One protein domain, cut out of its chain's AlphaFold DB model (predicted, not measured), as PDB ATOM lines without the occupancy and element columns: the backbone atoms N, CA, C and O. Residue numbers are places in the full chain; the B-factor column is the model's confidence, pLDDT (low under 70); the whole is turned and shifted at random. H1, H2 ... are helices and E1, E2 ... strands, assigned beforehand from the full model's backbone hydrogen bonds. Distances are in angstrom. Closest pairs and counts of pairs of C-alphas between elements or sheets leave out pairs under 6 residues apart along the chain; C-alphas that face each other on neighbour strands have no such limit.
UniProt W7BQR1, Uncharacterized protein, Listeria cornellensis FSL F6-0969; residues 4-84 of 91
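Overview. This is residues 4 to 84 of the 91 residues of an uncharacterized protein of Listeria cornellensis FSL F6-0969 (UniProt W7BQR1). A twisted sheet of four strands has helix H1 packed along one face, while a long loose loop swings away from the sheet's end strand E4 and returns to a second helix, H2, which only grazes the sheet. Residues 56 to 69 of that loop stick out from the body. The printed part has 81 residues with four named strands and two named helices, in the order E1, H1, E2, E3, E4, H2; the sheet runs E2, E3, E1, E4 and is antiparallel throughout. The class is mixed, helices and strands, and the whole is compact, with a radius of gyration of the C-alphas of 13.0 A and spans of 30 by 30 by 23 A.

Along the chain. Start in the sheet with its longest strand, E3, residues 35 to 41, 19.7 A from first to last C-alpha. Beside it find E1, residues 4 to 9, which begins at C-alpha 4 at (-125.367, 54.697, -95.434) and runs 16.9 A. E2 is residues 26 to 30, 13.1 A, and E4 is residues 51 to 54, 10.2 A. Find C-alpha 11 at (-107.348, 54.108, -86.818); from there H1 runs through residues 11 to 20 over 14.3 A. H2, residues 72 to 83, runs 15.6 A and ends at C-alpha 83 at (-132.031, 55.438, -80.999).

Arrangement. Look first at the inner strands E3 and E1, antiparallel at 157 degrees, where N 5 and O 39 are 2.8 A apart, within hydrogen-bond range. E2, an edge strand, forms a hairpin with E3, and N 27 and O 38 are 2.8 A apart. At the other edge E4 is antiparallel to E1 at 163 degrees, with N 6 and O 51 3.0 A apart. H1 is on the sheet at a height of 8.8 A, over E3, and runs along the strands, at 8 degrees to E3 on the local plane; its closest C-alphas to E3 are those of Glu 11 and Ser 35, 6.1 A apart. H1 on one face of the sheet gives two layers, one of helix and one of strands. E1, H1 and E2 form a split strand-helix-strand unit, two strands running the same way with E3 between them, and its crossover is right-handed. H2 only grazes the sheet with residues 73 to 81; the closest C-alphas of E2 and H2 are those of Leu 29 and Ile 74, 7.0 A apart. H1 and H2 are apart. In H1 and H2 every O i to N i+4 pair is within hydrogen-bond range.

Size, cuts and confidence. The two C-alphas farthest apart are those of Lys 48 and Ala 66, 33.6 A. The printed part has no cut. The link from E4 to H2, 17 residues, is long. The mean pLDDT of the printed part is 70.9, and residue 32 and residues 56 to 84 are under 70.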
ATOM      1  N   ALA A   4    -126.463  54.287 -96.294       82.94
ATOM      2  CA  ALA A   4    -125.367  54.697 -95.434       82.94
ATOM      3  C   ALA A   4    -124.659  53.431 -94.955       82.94
ATOM      4  O   ALA A   4    -125.292  52.558 -94.360       82.94
ATOM      5  N   TYR A   5    -123.369  53.322 -95.226       88.12
ATOM      6  CA  TYR A   5    -122.525  52.239 -94.752       88.12
ATOM      7  C   TYR A   5    -121.653  52.749 -93.619       88.12
ATOM      8  O   TYR A   5    -121.098  53.843 -93.706       88.12
ATOM      9  N   ILE A   6    -121.548  51.962 -92.552       87.69
ATOM     10  CA  ILE A   6    -120.721  52.299 -91.395       87.69
ATOM     11  C   ILE A   6    -119.803  51.127 -91.092       87.69
ATOM     12  O   ILE A   6    -120.266  49.994 -90.963       87.69
ATOM     13  N   THR A   7    -118.511  51.400 -90.944       89.38
ATOM     14  CA  THR A   7    -117.542  50.426 -90.440       89.38
ATOM     15  C   THR A   7    -116.724  51.042 -89.313       89.38
ATOM     16  O   THR A   7    -116.483  52.249 -89.287       89.38
ATOM     17  N   SER A   8    -116.328  50.215 -88.354       87.94
ATOM     18  CA  SER A   8    -115.506  50.594 -87.207       87.94
ATOM     19  C   SER A   8    -114.248  49.742 -87.193       87.94
ATOM     20  O   SER A   8    -114.288  48.579 -87.583       87.94
ATOM     21  N   GLY A   9    -113.144  50.289 -86.700       86.06
ATOM     22  CA  GLY A   9    -111.895  49.548 -86.611       86.06
ATOM     23  C   GLY A   9    -110.788  50.373 -85.981       86.06
ATOM     24  O   GLY A   9    -111.027  51.453 -85.440       86.06
ATOM     25  N   THR A  10    -109.561  49.862 -86.064       88.62
ATOM     26  CA  THR A  10    -108.385  50.626 -85.644       88.62
ATOM     27  C   THR A  10    -108.193  51.830 -86.559       88.62
ATOM     28  O   THR A  10    -108.505  51.784 -87.749       88.62
ATOM     29  N   GLU A  11    -107.632  52.911 -86.024       85.69
ATOM     30  CA  GLU A  11    -107.348  54.108 -86.818       85.69
ATOM     31  C   GLU A  11    -106.498  53.785 -88.055       85.69
ATOM     32  O   GLU A  11    -106.794  54.261 -89.150       85.69
ATOM     33  N   HIS A  12    -105.486  52.930 -87.897       89.69
ATOM     34  CA  HIS A  12    -104.624  52.509 -88.999       89.69
ATOM     35  C   HIS A  12    -105.416  51.837 -90.130       89.69
ATOM     36  O   HIS A  12    -105.270  52.219 -91.290       89.69
ATOM     37  N   TYR A  13    -106.310  50.902 -89.792       90.75
ATOM     38  CA  TYR A  13    -107.164  50.220 -90.765       90.75
ATOM     39  C   TYR A  13    -108.086  51.195 -91.507       90.75
ATOM     40  O   TYR A  13    -108.189  51.158 -92.732       90.75
ATOM     41  N   LEU A  14    -108.730  52.112 -90.783       91.56
ATOM     42  CA  LEU A  14    -109.661  53.065 -91.392       91.56
ATOM     43  C   LEU A  14    -108.937  54.083 -92.280       91.56
ATOM     44  O   LEU A  14    -109.424  54.427 -93.354       91.56
ATOM     45  N   ARG A  15    -107.742  54.533 -91.879       91.75
ATOM     46  CA  ARG A  15    -106.905  55.400 -92.719       91.75
ATOM     47  C   ARG A  15    -106.436  54.699 -93.987       91.75
ATOM     48  O   ARG A  15    -106.373  55.345 -95.029       91.75
ATOM     49  N   GLN A  16    -106.154  53.400 -93.917       94.38
ATOM     50  CA  GLN A  16    -105.820  52.617 -95.101       94.38
ATOM     51  C   GLN A  16    -106.988  52.594 -96.097       94.38
ATOM     52  O   GLN A  16    -106.783  52.892 -97.267       94.38
ATOM     53  N   ILE A  17    -108.224  52.368 -95.633       93.00
ATOM     54  CA  ILE A  17    -109.415  52.408 -96.503       93.00
ATOM     55  C   ILE A  17    -109.554  53.760 -97.214       93.00
ATOM     56  O   ILE A  17    -109.858  53.788 -98.406       93.00
ATOM     57  N   LEU A  18    -109.322  54.873 -96.508       92.94
ATOM     58  CA  LEU A  18    -109.360  56.214 -97.107       92.94
ATOM     59  C   LEU A  18    -108.265  56.403 -98.161       92.94
ATOM     60  O   LEU A  18    -108.527  56.948 -99.229       92.94
ATOM     61  N   SER A  19    -107.048  55.939 -97.865       94.25
ATOM     62  CA  SER A  19    -105.914  56.018 -98.790       94.25
ATOM     63  C   SER A  19    -106.141  55.189-100.053       94.25
ATOM     64  O   SER A  19    -105.761  55.618-101.140       94.25
ATOM     65  N   ASP A  20    -106.764  54.019 -99.918       96.06
ATOM     66  CA  ASP A  20    -107.042  53.110-101.030       96.06
ATOM     67  C   ASP A  20    -108.212  53.603-101.904       96.06
ATOM     68  O   ASP A  20    -108.351  53.180-103.052       96.06
ATOM     69  N   ASN A  21    -109.053  54.513-101.390       93.94
ATOM     70  CA  ASN A  21    -110.273  54.986-102.052       93.94
ATOM     71  C   ASN A  21    -110.394  56.525-102.060       93.94
ATOM     72  O   ASN A  21    -111.401  57.064-101.593       93.94
ATOM     73  N   PRO A  22    -109.420  57.262-102.628       91.38
ATOM     74  CA  PRO A  22    -109.344  58.722-102.514       91.38
ATOM     75  C   PRO A  22    -110.462  59.473-103.255       91.38
ATOM     76  O   PRO A  22    -110.673  60.658-103.020       91.38
ATOM     77  N   THR A  23    -111.158  58.808-104.180       91.75
ATOM     78  CA  THR A  23    -112.254  59.386-104.972       91.75
ATOM     79  C   THR A  23    -113.632  59.134-104.364       91.75
ATOM     80  O   THR A  23    -114.625  59.656-104.870       91.75
ATOM     81  N   ARG A  24    -113.714  58.312-103.310       87.88
ATOM     82  CA  ARG A  24    -114.966  58.006-102.617       87.88
ATOM     83  C   ARG A  24    -115.254  59.076-101.569       87.88
ATOM     84  O   ARG A  24    -114.360  59.510-100.850       87.88
ATOM     85  N   ASP A  25    -116.522  59.457-101.456       87.06
ATOM     86  CA  ASP A  25    -116.993  60.371-100.415       87.06
ATOM     87  C   ASP A  25    -117.183  59.601 -99.098       87.06
ATOM     88  O   ASP A  25    -118.258  59.079 -98.792       87.06
ATOM     89  N   ILE A  26    -116.076  59.442 -98.369       89.81
ATOM     90  CA  ILE A  26    -116.009  58.702 -97.110       89.81
ATOM     91  C   ILE A  26    -115.595  59.660 -95.997       89.81
ATOM     92  O   ILE A  26    -114.531  60.275 -96.036       89.81
ATOM     93  N   THR A  27    -116.414  59.734 -94.953       86.25
ATOM     94  CA  THR A  27    -116.157  60.572 -93.783       86.25
ATOM     95  C   THR A  27    -115.577  59.745 -92.640       86.25
ATOM     96  O   THR A  27    -116.189  58.772 -92.198       86.25
ATOM     97  N   LEU A  28    -114.424  60.164 -92.112       84.81
ATOM     98  CA  LEU A  28    -113.856  59.633 -90.870       84.81
ATOM     99  C   LEU A  28    -114.388  60.403 -89.664       84.81
ATOM    100  O   LEU A  28    -114.220  61.615 -89.563       84.81
ATOM    101  N   LEU A  29    -114.991  59.679 -88.726       82.88
ATOM    102  CA  LEU A  29    -115.496  60.211 -87.465       82.88
ATOM    103  C   LEU A  29    -114.736  59.543 -86.313       82.88
ATOM    104  O   LEU A  29    -114.732  58.316 -86.202       82.88
ATOM    105  N   GLN A  30    -114.095  60.335 -85.451       75.44
ATOM    106  CA  GLN A  30    -113.269  59.837 -84.342       75.44
ATOM    107  C   GLN A  30    -113.725  60.427 -83.008       75.44
ATOM    108  O   GLN A  30    -113.877  61.641 -82.891       75.44
ATOM    109  N   ASN A  31    -113.917  59.583 -81.996       73.62
ATOM    110  CA  ASN A  31    -114.074  60.002 -80.601       73.62
ATOM    111  C   ASN A  31    -112.861  59.517 -79.770       73.62
ATOM    112  O   ASN A  31    -111.929  58.930 -80.311       73.62
ATOM    113  N   PHE A  32    -112.865  59.747 -78.451       67.50
ATOM    114  CA  PHE A  32    -111.734  59.406 -77.568       67.50
ATOM    115  C   PHE A  32    -111.335  57.917 -77.518       67.50
ATOM    116  O   PHE A  32    -110.263  57.620 -77.001       67.50
ATOM    117  N   GLY A  33    -112.167  56.989 -78.002       71.81
ATOM    118  CA  GLY A  33    -111.882  55.547 -77.925       71.81
ATOM    119  C   GLY A  33    -112.165  54.753 -79.199       71.81
ATOM    120  O   GLY A  33    -111.677  53.640 -79.339       71.81
ATOM    121  N   ASP A  34    -112.903  55.330 -80.142       76.00
ATOM    122  CA  ASP A  34    -113.410  54.672 -81.333       76.00
ATOM    123  C   ASP A  34    -113.216  55.565 -82.554       76.00
ATOM    124  O   ASP A  34    -113.386  56.787 -82.519       76.00
ATOM    125  N   SER A  35    -112.957  54.922 -83.682       83.94
ATOM    126  CA  SER A  35    -113.008  55.547 -84.995       83.94
ATOM    127  C   SER A  35    -113.986  54.774 -85.869       83.94
ATOM    128  O   SER A  35    -114.058  53.543 -85.804       83.94
ATOM    129  N   ILE A  36    -114.759  55.500 -86.671       88.06
ATOM    130  CA  ILE A  36    -115.693  54.928 -87.638       88.06
ATOM    131  C   ILE A  36    -115.557  55.642 -88.980       88.06
ATOM    132  O   ILE A  36    -115.267  56.839 -89.031       88.06
ATOM    133  N   LEU A  37    -115.800  54.911 -90.061       89.81
ATOM    134  CA  LEU A  37    -116.010  55.478 -91.387       89.81
ATOM    135  C   LEU A  37    -117.494  55.438 -91.726       89.81
ATOM    136  O   LEU A  37    -118.179  54.455 -91.432       89.81
ATOM    137  N   LEU A  38    -117.960  56.502 -92.365       88.19
ATOM    138  CA  LEU A  38    -119.294  56.635 -92.926       88.19
ATOM    139  C   LEU A  38    -119.168  56.866 -94.433       88.19
ATOM    140  O   LEU A  38    -118.488  57.799 -94.852       88.19
ATOM    141  N   GLU A  39    -119.844  56.048 -95.232       88.25
ATOM    142  CA  GLU A  39    -119.981  56.239 -96.680       88.25
ATOM    143  C   GLU A  39    -121.470  56.288 -97.019       88.25
ATOM    144  O   GLU A  39    -122.205  55.333 -96.759       88.25
ATOM    145  N   GLU A  40    -121.937  57.387 -97.608       84.25
ATOM    146  CA  GLU A  40    -123.300  57.459 -98.128       84.25
ATOM    147  C   GLU A  40    -123.301  57.338 -99.648       84.25
ATOM    148  O   GLU A  40    -123.024  58.299-100.364       84.25
ATOM    149  N   THR A  41    -123.705  56.186-100.168       84.25
ATOM    150  CA  THR A  41    -123.635  55.913-101.603       84.25
ATOM    151  C   THR A  41    -124.834  55.106-102.098       84.25
ATOM    152  O   THR A  41    -125.556  54.468-101.330       84.25
ATOM    153  N   ALA A  42    -125.105  55.192-103.400       86.31
ATOM    154  CA  ALA A  42    -126.028  54.293-104.091       86.31
ATOM    155  C   ALA A  42    -125.303  53.084-104.716       86.31
ATOM    156  O   ALA A  42    -125.966  52.163-105.191       86.31
ATOM    157  N   GLU A  43    -123.970  53.104-104.724       89.19
ATOM    158  CA  GLU A  43    -123.110  52.033-105.221       89.19
ATOM    159  C   GLU A  43    -122.755  51.033-104.109       89.19
ATOM    160  O   GLU A  43    -122.944  51.326-102.927       89.19
ATOM    161  N   PRO A  44    -122.208  49.852-104.453       88.75
ATOM    162  CA  PRO A  44    -121.598  48.974-103.465       88.75
ATOM    163  C   PRO A  44    -120.508  49.701-102.665       88.75
ATOM    164  O   PRO A  44    -119.670  50.417-103.229       88.75
ATOM    165  N   THR A  45    -120.533  49.508-101.345       90.25
ATOM    166  CA  THR A  45    -119.515  50.057-100.444       90.25
ATOM    167  C   THR A  45    -118.171  49.369-100.635       90.25
ATOM    168  O   THR A  45    -118.095  48.195-101.002       90.25
ATOM    169  N   VAL A  46    -117.105  50.102-100.325       91.56
ATOM    170  CA  VAL A  46    -115.735  49.577-100.261       91.56
ATOM    171  C   VAL A  46    -115.434  48.894 -98.917       91.56
ATOM    172  O   VAL A  46    -114.387  48.264 -98.753       91.56
ATOM    173  N   PHE A  47    -116.342  48.993 -97.940       91.00
ATOM    174  CA  PHE A  47    -116.171  48.397 -96.617       91.00
ATOM    175  C   PHE A  47    -116.420  46.886 -96.646       91.00
ATOM    176  O   PHE A  47    -117.531  46.432 -96.908       91.00
ATOM    177  N   LYS A  48    -115.398  46.101 -96.284       84.06
ATOM    178  CA  LYS A  48    -115.504  44.633 -96.189       84.06
ATOM    179  C   LYS A  48    -116.470  44.169 -95.091       84.06
ATOM    180  O   LYS A  48    -117.150  43.167 -95.264       84.06
ATOM    181  N   GLU A  49    -116.548  44.919 -93.992       81.50
ATOM    182  CA  GLU A  49    -117.392  44.628 -92.818       81.50
ATOM    183  C   GLU A  49    -118.318  45.818 -92.495       81.50
ATOM    184  O   GLU A  49    -118.508  46.209 -91.344       81.50
ATOM    185  N   GLY A  50    -118.843  46.472 -93.535       77.50
ATOM    186  CA  GLY A  50    -119.741  47.614 -93.380       77.50
ATOM    187  C   GLY A  50    -121.158  47.186 -93.004       77.50
ATOM    188  O   GLY A  50    -121.768  46.362 -93.683       77.50
ATOM    189  N   THR A  51    -121.728  47.798 -91.967       82.50
ATOM    190  CA  THR A  51    -123.169  47.692 -91.706       82.50
ATOM    191  C   THR A  51    -123.914  48.634 -92.643       82.50
ATOM    192  O   THR A  51    -123.622  49.829 -92.680       82.50
ATOM    193  N   ALA A  52    -124.870  48.098 -93.402       81.56
ATOM    194  CA  ALA A  52    -125.649  48.849 -94.380       81.56
ATOM    195  C   ALA A  52    -126.980  49.337 -93.793       81.56
ATOM    196  O   ALA A  52    -127.780  48.551 -93.286       81.56
ATOM    197  N   TYR A  53    -127.257  50.629 -93.944       79.62
ATOM    198  CA  TYR A  53    -128.497  51.267 -93.521       79.62
ATOM    199  C   TYR A  53    -129.207  51.889 -94.717       79.62
ATOM    200  O   TYR A  53    -128.633  52.654 -95.487       79.62
ATOM    201  N   ARG A  54    -130.493  51.583 -94.870       78.69
ATOM    202  CA  ARG A  54    -131.321  52.120 -95.954       78.69
ATOM    203  C   ARG A  54    -131.788  53.537 -95.613       78.69
ATOM    204  O   ARG A  54    -132.458  53.732 -94.598       78.69
ATOM    205  N   ILE A  55    -131.497  54.520 -96.465       72.19
ATOM    206  CA  ILE A  55    -131.908  55.911 -96.228       72.19
ATOM    207  C   ILE A  55    -133.346  56.104 -96.736       72.19
ATOM    208  O   ILE A  55    -133.593  56.129 -97.939       72.19
ATOM    209  N   ASN A  56    -134.312  56.220 -95.815       66.25
ATOM    210  CA  ASN A  56    -135.744  56.338 -96.148       66.25
ATOM    211  C   ASN A  56    -136.223  57.790 -96.356       66.25
ATOM    212  O   ASN A  56    -137.146  58.020 -97.131       66.25
ATOM    213  N   LYS A  57    -135.630  58.765 -95.654       55.75
ATOM    214  CA  LYS A  57    -135.881  60.210 -95.808       55.75
ATOM    215  C   LYS A  57    -134.596  60.960 -95.459       55.75
ATOM    216  O   LYS A  57    -134.150  60.874 -94.318       55.75
ATOM    217  N   ALA A  58    -134.017  61.672 -96.422       51.16
ATOM    218  CA  ALA A  58    -132.934  62.611 -96.158       51.16
ATOM    219  C   ALA A  58    -133.543  63.875 -95.531       51.16
ATOM    220  O   ALA A  58    -134.346  64.557 -96.164       51.16
ATOM    221  N   LEU A  59    -133.227  64.143 -94.264       48.47
ATOM    222  CA  LEU A  59    -133.432  65.472 -93.689       48.47
ATOM    223  C   LEU A  59    -132.321  66.367 -94.247       48.47
ATOM    224  O   LEU A  59    -131.196  65.896 -94.396       48.47
ATOM    225  N   ALA A  60    -132.680  67.591 -94.634       41.81
ATOM    226  CA  ALA A  60    -131.825  68.504 -95.382       41.81
ATOM    227  C   ALA A  60    -130.410  68.620 -94.792       41.81
ATOM    228  O   ALA A  60    -130.222  68.593 -93.578       41.81
ATOM    229  N   THR A  61    -129.464  68.710 -95.723       39.41
ATOM    230  CA  THR A  61    -128.021  68.940 -95.629       39.41
ATOM    231  C   THR A  61    -127.527  69.375 -94.249       39.41
ATOM    232  O   THR A  61    -127.922  70.421 -93.737       39.41
ATOM    233  N   LEU A  62    -126.613  68.595 -93.665       44.44
ATOM    234  CA  LEU A  62    -125.799  69.034 -92.531       44.44
ATOM    235  C   LEU A  62    -124.888  70.174 -93.015       44.44
ATOM    236  O   LEU A  62    -123.766  69.932 -93.452       44.44
ATOM    237  N   GLU A  63    -125.379  71.413 -92.990       38.12
ATOM    238  CA  GLU A  63    -124.532  72.590 -93.175       38.12
ATOM    239  C   GLU A  63    -123.579  72.680 -91.982       38.12
ATOM    240  O   GLU A  63    -123.971  72.964 -90.847       38.12
ATOM    241  N   ALA A  64    -122.312  72.365 -92.242       39.28
ATOM    242  CA  ALA A  64    -121.220  72.495 -91.297       39.28
ATOM    243  C   ALA A  64    -120.939  73.981 -91.029       39.28
ATOM    244  O   ALA A  64    -119.984  74.551 -91.548       39.28
ATOM    245  N   THR A  65    -121.764  74.612 -90.195       37.38
ATOM    246  CA  THR A  65    -121.540  75.988 -89.746       37.38
ATOM    247  C   THR A  65    -121.605  76.047 -88.225       37.38
ATOM    248  O   THR A  65    -122.654  76.338 -87.665       37.38
ATOM    249  N   ALA A  66    -120.494  75.723 -87.551       36.41
ATOM    250  CA  ALA A  66    -120.006  76.408 -86.342       36.41
ATOM    251  C   ALA A  66    -118.829  75.650 -85.688       36.41
ATOM    252  O   ALA A  66    -118.766  74.421 -85.757       36.41
ATOM    253  N   PRO A  67    -117.879  76.377 -85.071       41.50
ATOM    254  CA  PRO A  67    -116.529  75.903 -84.809       41.50
ATOM    255  C   PRO A  67    -116.416  75.112 -83.500       41.50
ATOM    256  O   PRO A  67    -117.201  75.280 -82.571       41.50
ATOM    257  N   SER A  68    -115.356  74.302 -83.432       37.25
ATOM    258  CA  SER A  68    -114.670  73.904 -82.196       37.25
ATOM    259  C   SER A  68    -115.564  73.364 -81.079       37.25
ATOM    260  O   SER A  68    -115.852  74.108 -80.169       37.25
ATOM    261  N   HIS A  69    -115.962  72.091 -81.118       38.09
ATOM    262  CA  HIS A  69    -116.132  71.185 -79.961       38.09
ATOM    263  C   HIS A  69    -116.529  69.814 -80.547       38.09
ATOM    264  O   HIS A  69    -117.688  69.401 -80.560       38.09
ATOM    265  N   SER A  70    -115.533  69.124 -81.106       39.06
ATOM    266  CA  SER A  70    -115.610  67.923 -81.958       39.06
ATOM    267  C   SER A  70    -116.168  66.643 -81.311       39.06
ATOM    268  O   SER A  70    -116.074  65.578 -81.908       39.06
ATOM    269  N   ASN A  71    -116.800  66.711 -80.135       39.22
ATOM    270  CA  ASN A  71    -117.366  65.530 -79.475       39.22
ATOM    271  C   ASN A  71    -118.887  65.427 -79.576       39.22
ATOM    272  O   ASN A  71    -119.413  64.326 -79.726       39.22
ATOM    273  N   THR A  72    -119.625  66.533 -79.536       38.88
ATOM    274  CA  THR A  72    -121.091  66.475 -79.414       38.88
ATOM    275  C   THR A  72    -121.755  65.891 -80.664       38.88
ATOM    276  O   THR A  72    -122.710  65.123 -80.555       38.88
ATOM    277  N   TYR A  73    -121.206  66.159 -81.852       42.47
ATOM    278  CA  TYR A  73    -121.761  65.676 -83.121       42.47
ATOM    279  C   TYR A  73    -121.681  64.154 -83.273       42.47
ATOM    280  O   TYR A  73    -122.628  63.548 -83.768       42.47
ATOM    281  N   ILE A  74    -120.615  63.518 -82.776       47.16
ATOM    282  CA  ILE A  74    -120.468  62.055 -82.821       47.16
ATOM    283  C   ILE A  74    -121.400  61.390 -81.815       47.16
ATOM    284  O   ILE A  74    -121.983  60.357 -82.127       47.16
ATOM    285  N   TYR A  75    -121.606  61.983 -80.634       41.78
ATOM    286  CA  TYR A  75    -122.603  61.481 -79.687       41.78
ATOM    287  C   TYR A  75    -124.024  61.623 -80.227       41.78
ATOM    288  O   TYR A  75    -124.819  60.708 -80.040       41.78
ATOM    289  N   VAL A  76    -124.349  62.717 -80.923       45.16
ATOM    290  CA  VAL A  76    -125.660  62.884 -81.561       45.16
ATOM    291  C   VAL A  76    -125.820  61.908 -82.721       45.16
ATOM    292  O   VAL A  76    -126.847  61.251 -82.768       45.16
ATOM    293  N   LEU A  77    -124.820  61.712 -83.586       51.84
ATOM    294  CA  LEU A  77    -124.868  60.706 -84.655       51.84
ATOM    295  C   LEU A  77    -124.941  59.283 -84.100       51.84
ATOM    296  O   LEU A  77    -125.841  58.557 -84.493       51.84
ATOM    297  N   LYS A  78    -124.098  58.887 -83.137       44.81
ATOM    298  CA  LYS A  78    -124.190  57.574 -82.473       44.81
ATOM    299  C   LYS A  78    -125.540  57.394 -81.785       44.81
ATOM    300  O   LYS A  78    -126.166  56.366 -81.983       44.81
ATOM    301  N   LYS A  79    -126.029  58.377 -81.023       42.81
ATOM    302  CA  LYS A  79    -127.329  58.298 -80.335       42.81
ATOM    303  C   LYS A  79    -128.493  58.317 -81.323       42.81
ATOM    304  O   LYS A  79    -129.467  57.623 -81.094       42.81
ATOM    305  N   PHE A  80    -128.406  59.042 -82.430       48.53
ATOM    306  CA  PHE A  80    -129.430  59.074 -83.476       48.53
ATOM    307  C   PHE A  80    -129.426  57.786 -84.314       48.53
ATOM    308  O   PHE A  80    -130.496  57.268 -84.625       48.53
ATOM    309  N   LEU A  81    -128.242  57.226 -84.588       51.69
ATOM    310  CA  LEU A  81    -128.038  55.930 -85.241       51.69
ATOM    311  C   LEU A  81    -128.435  54.748 -84.332       51.69
ATOM    312  O   LEU A  81    -128.965  53.764 -84.824       51.69
ATOM    313  N   PHE A  82    -128.250  54.838 -83.011       43.38
ATOM    314  CA  PHE A  82    -128.671  53.798 -82.057       43.38
ATOM    315  C   PHE A  82    -130.120  53.952 -81.561       43.38
ATOM    316  O   PHE A  82    -130.730  52.963 -81.170       43.38
ATOM    317  N   SER A  83    -130.686  55.166 -81.543       35.72
ATOM    318  CA  SER A  83    -132.031  55.438 -80.999       35.72
ATOM    319  C   SER A  83    -133.144  55.383 -82.044       35.72
ATOM    320  O   SER A  83    -134.317  55.365 -81.667       35.72
ATOM    321  N   ARG A  84    -132.829  55.384 -83.343       41.50
ATOM    322  CA  ARG A  84    -133.828  55.075 -84.369       41.50
ATOM    323  C   ARG A  84    -133.822  53.573 -84.598       41.50
ATOM    324  O   ARG A  84    -132.778  52.978 -84.807       41.50
TER     325      ARG A  84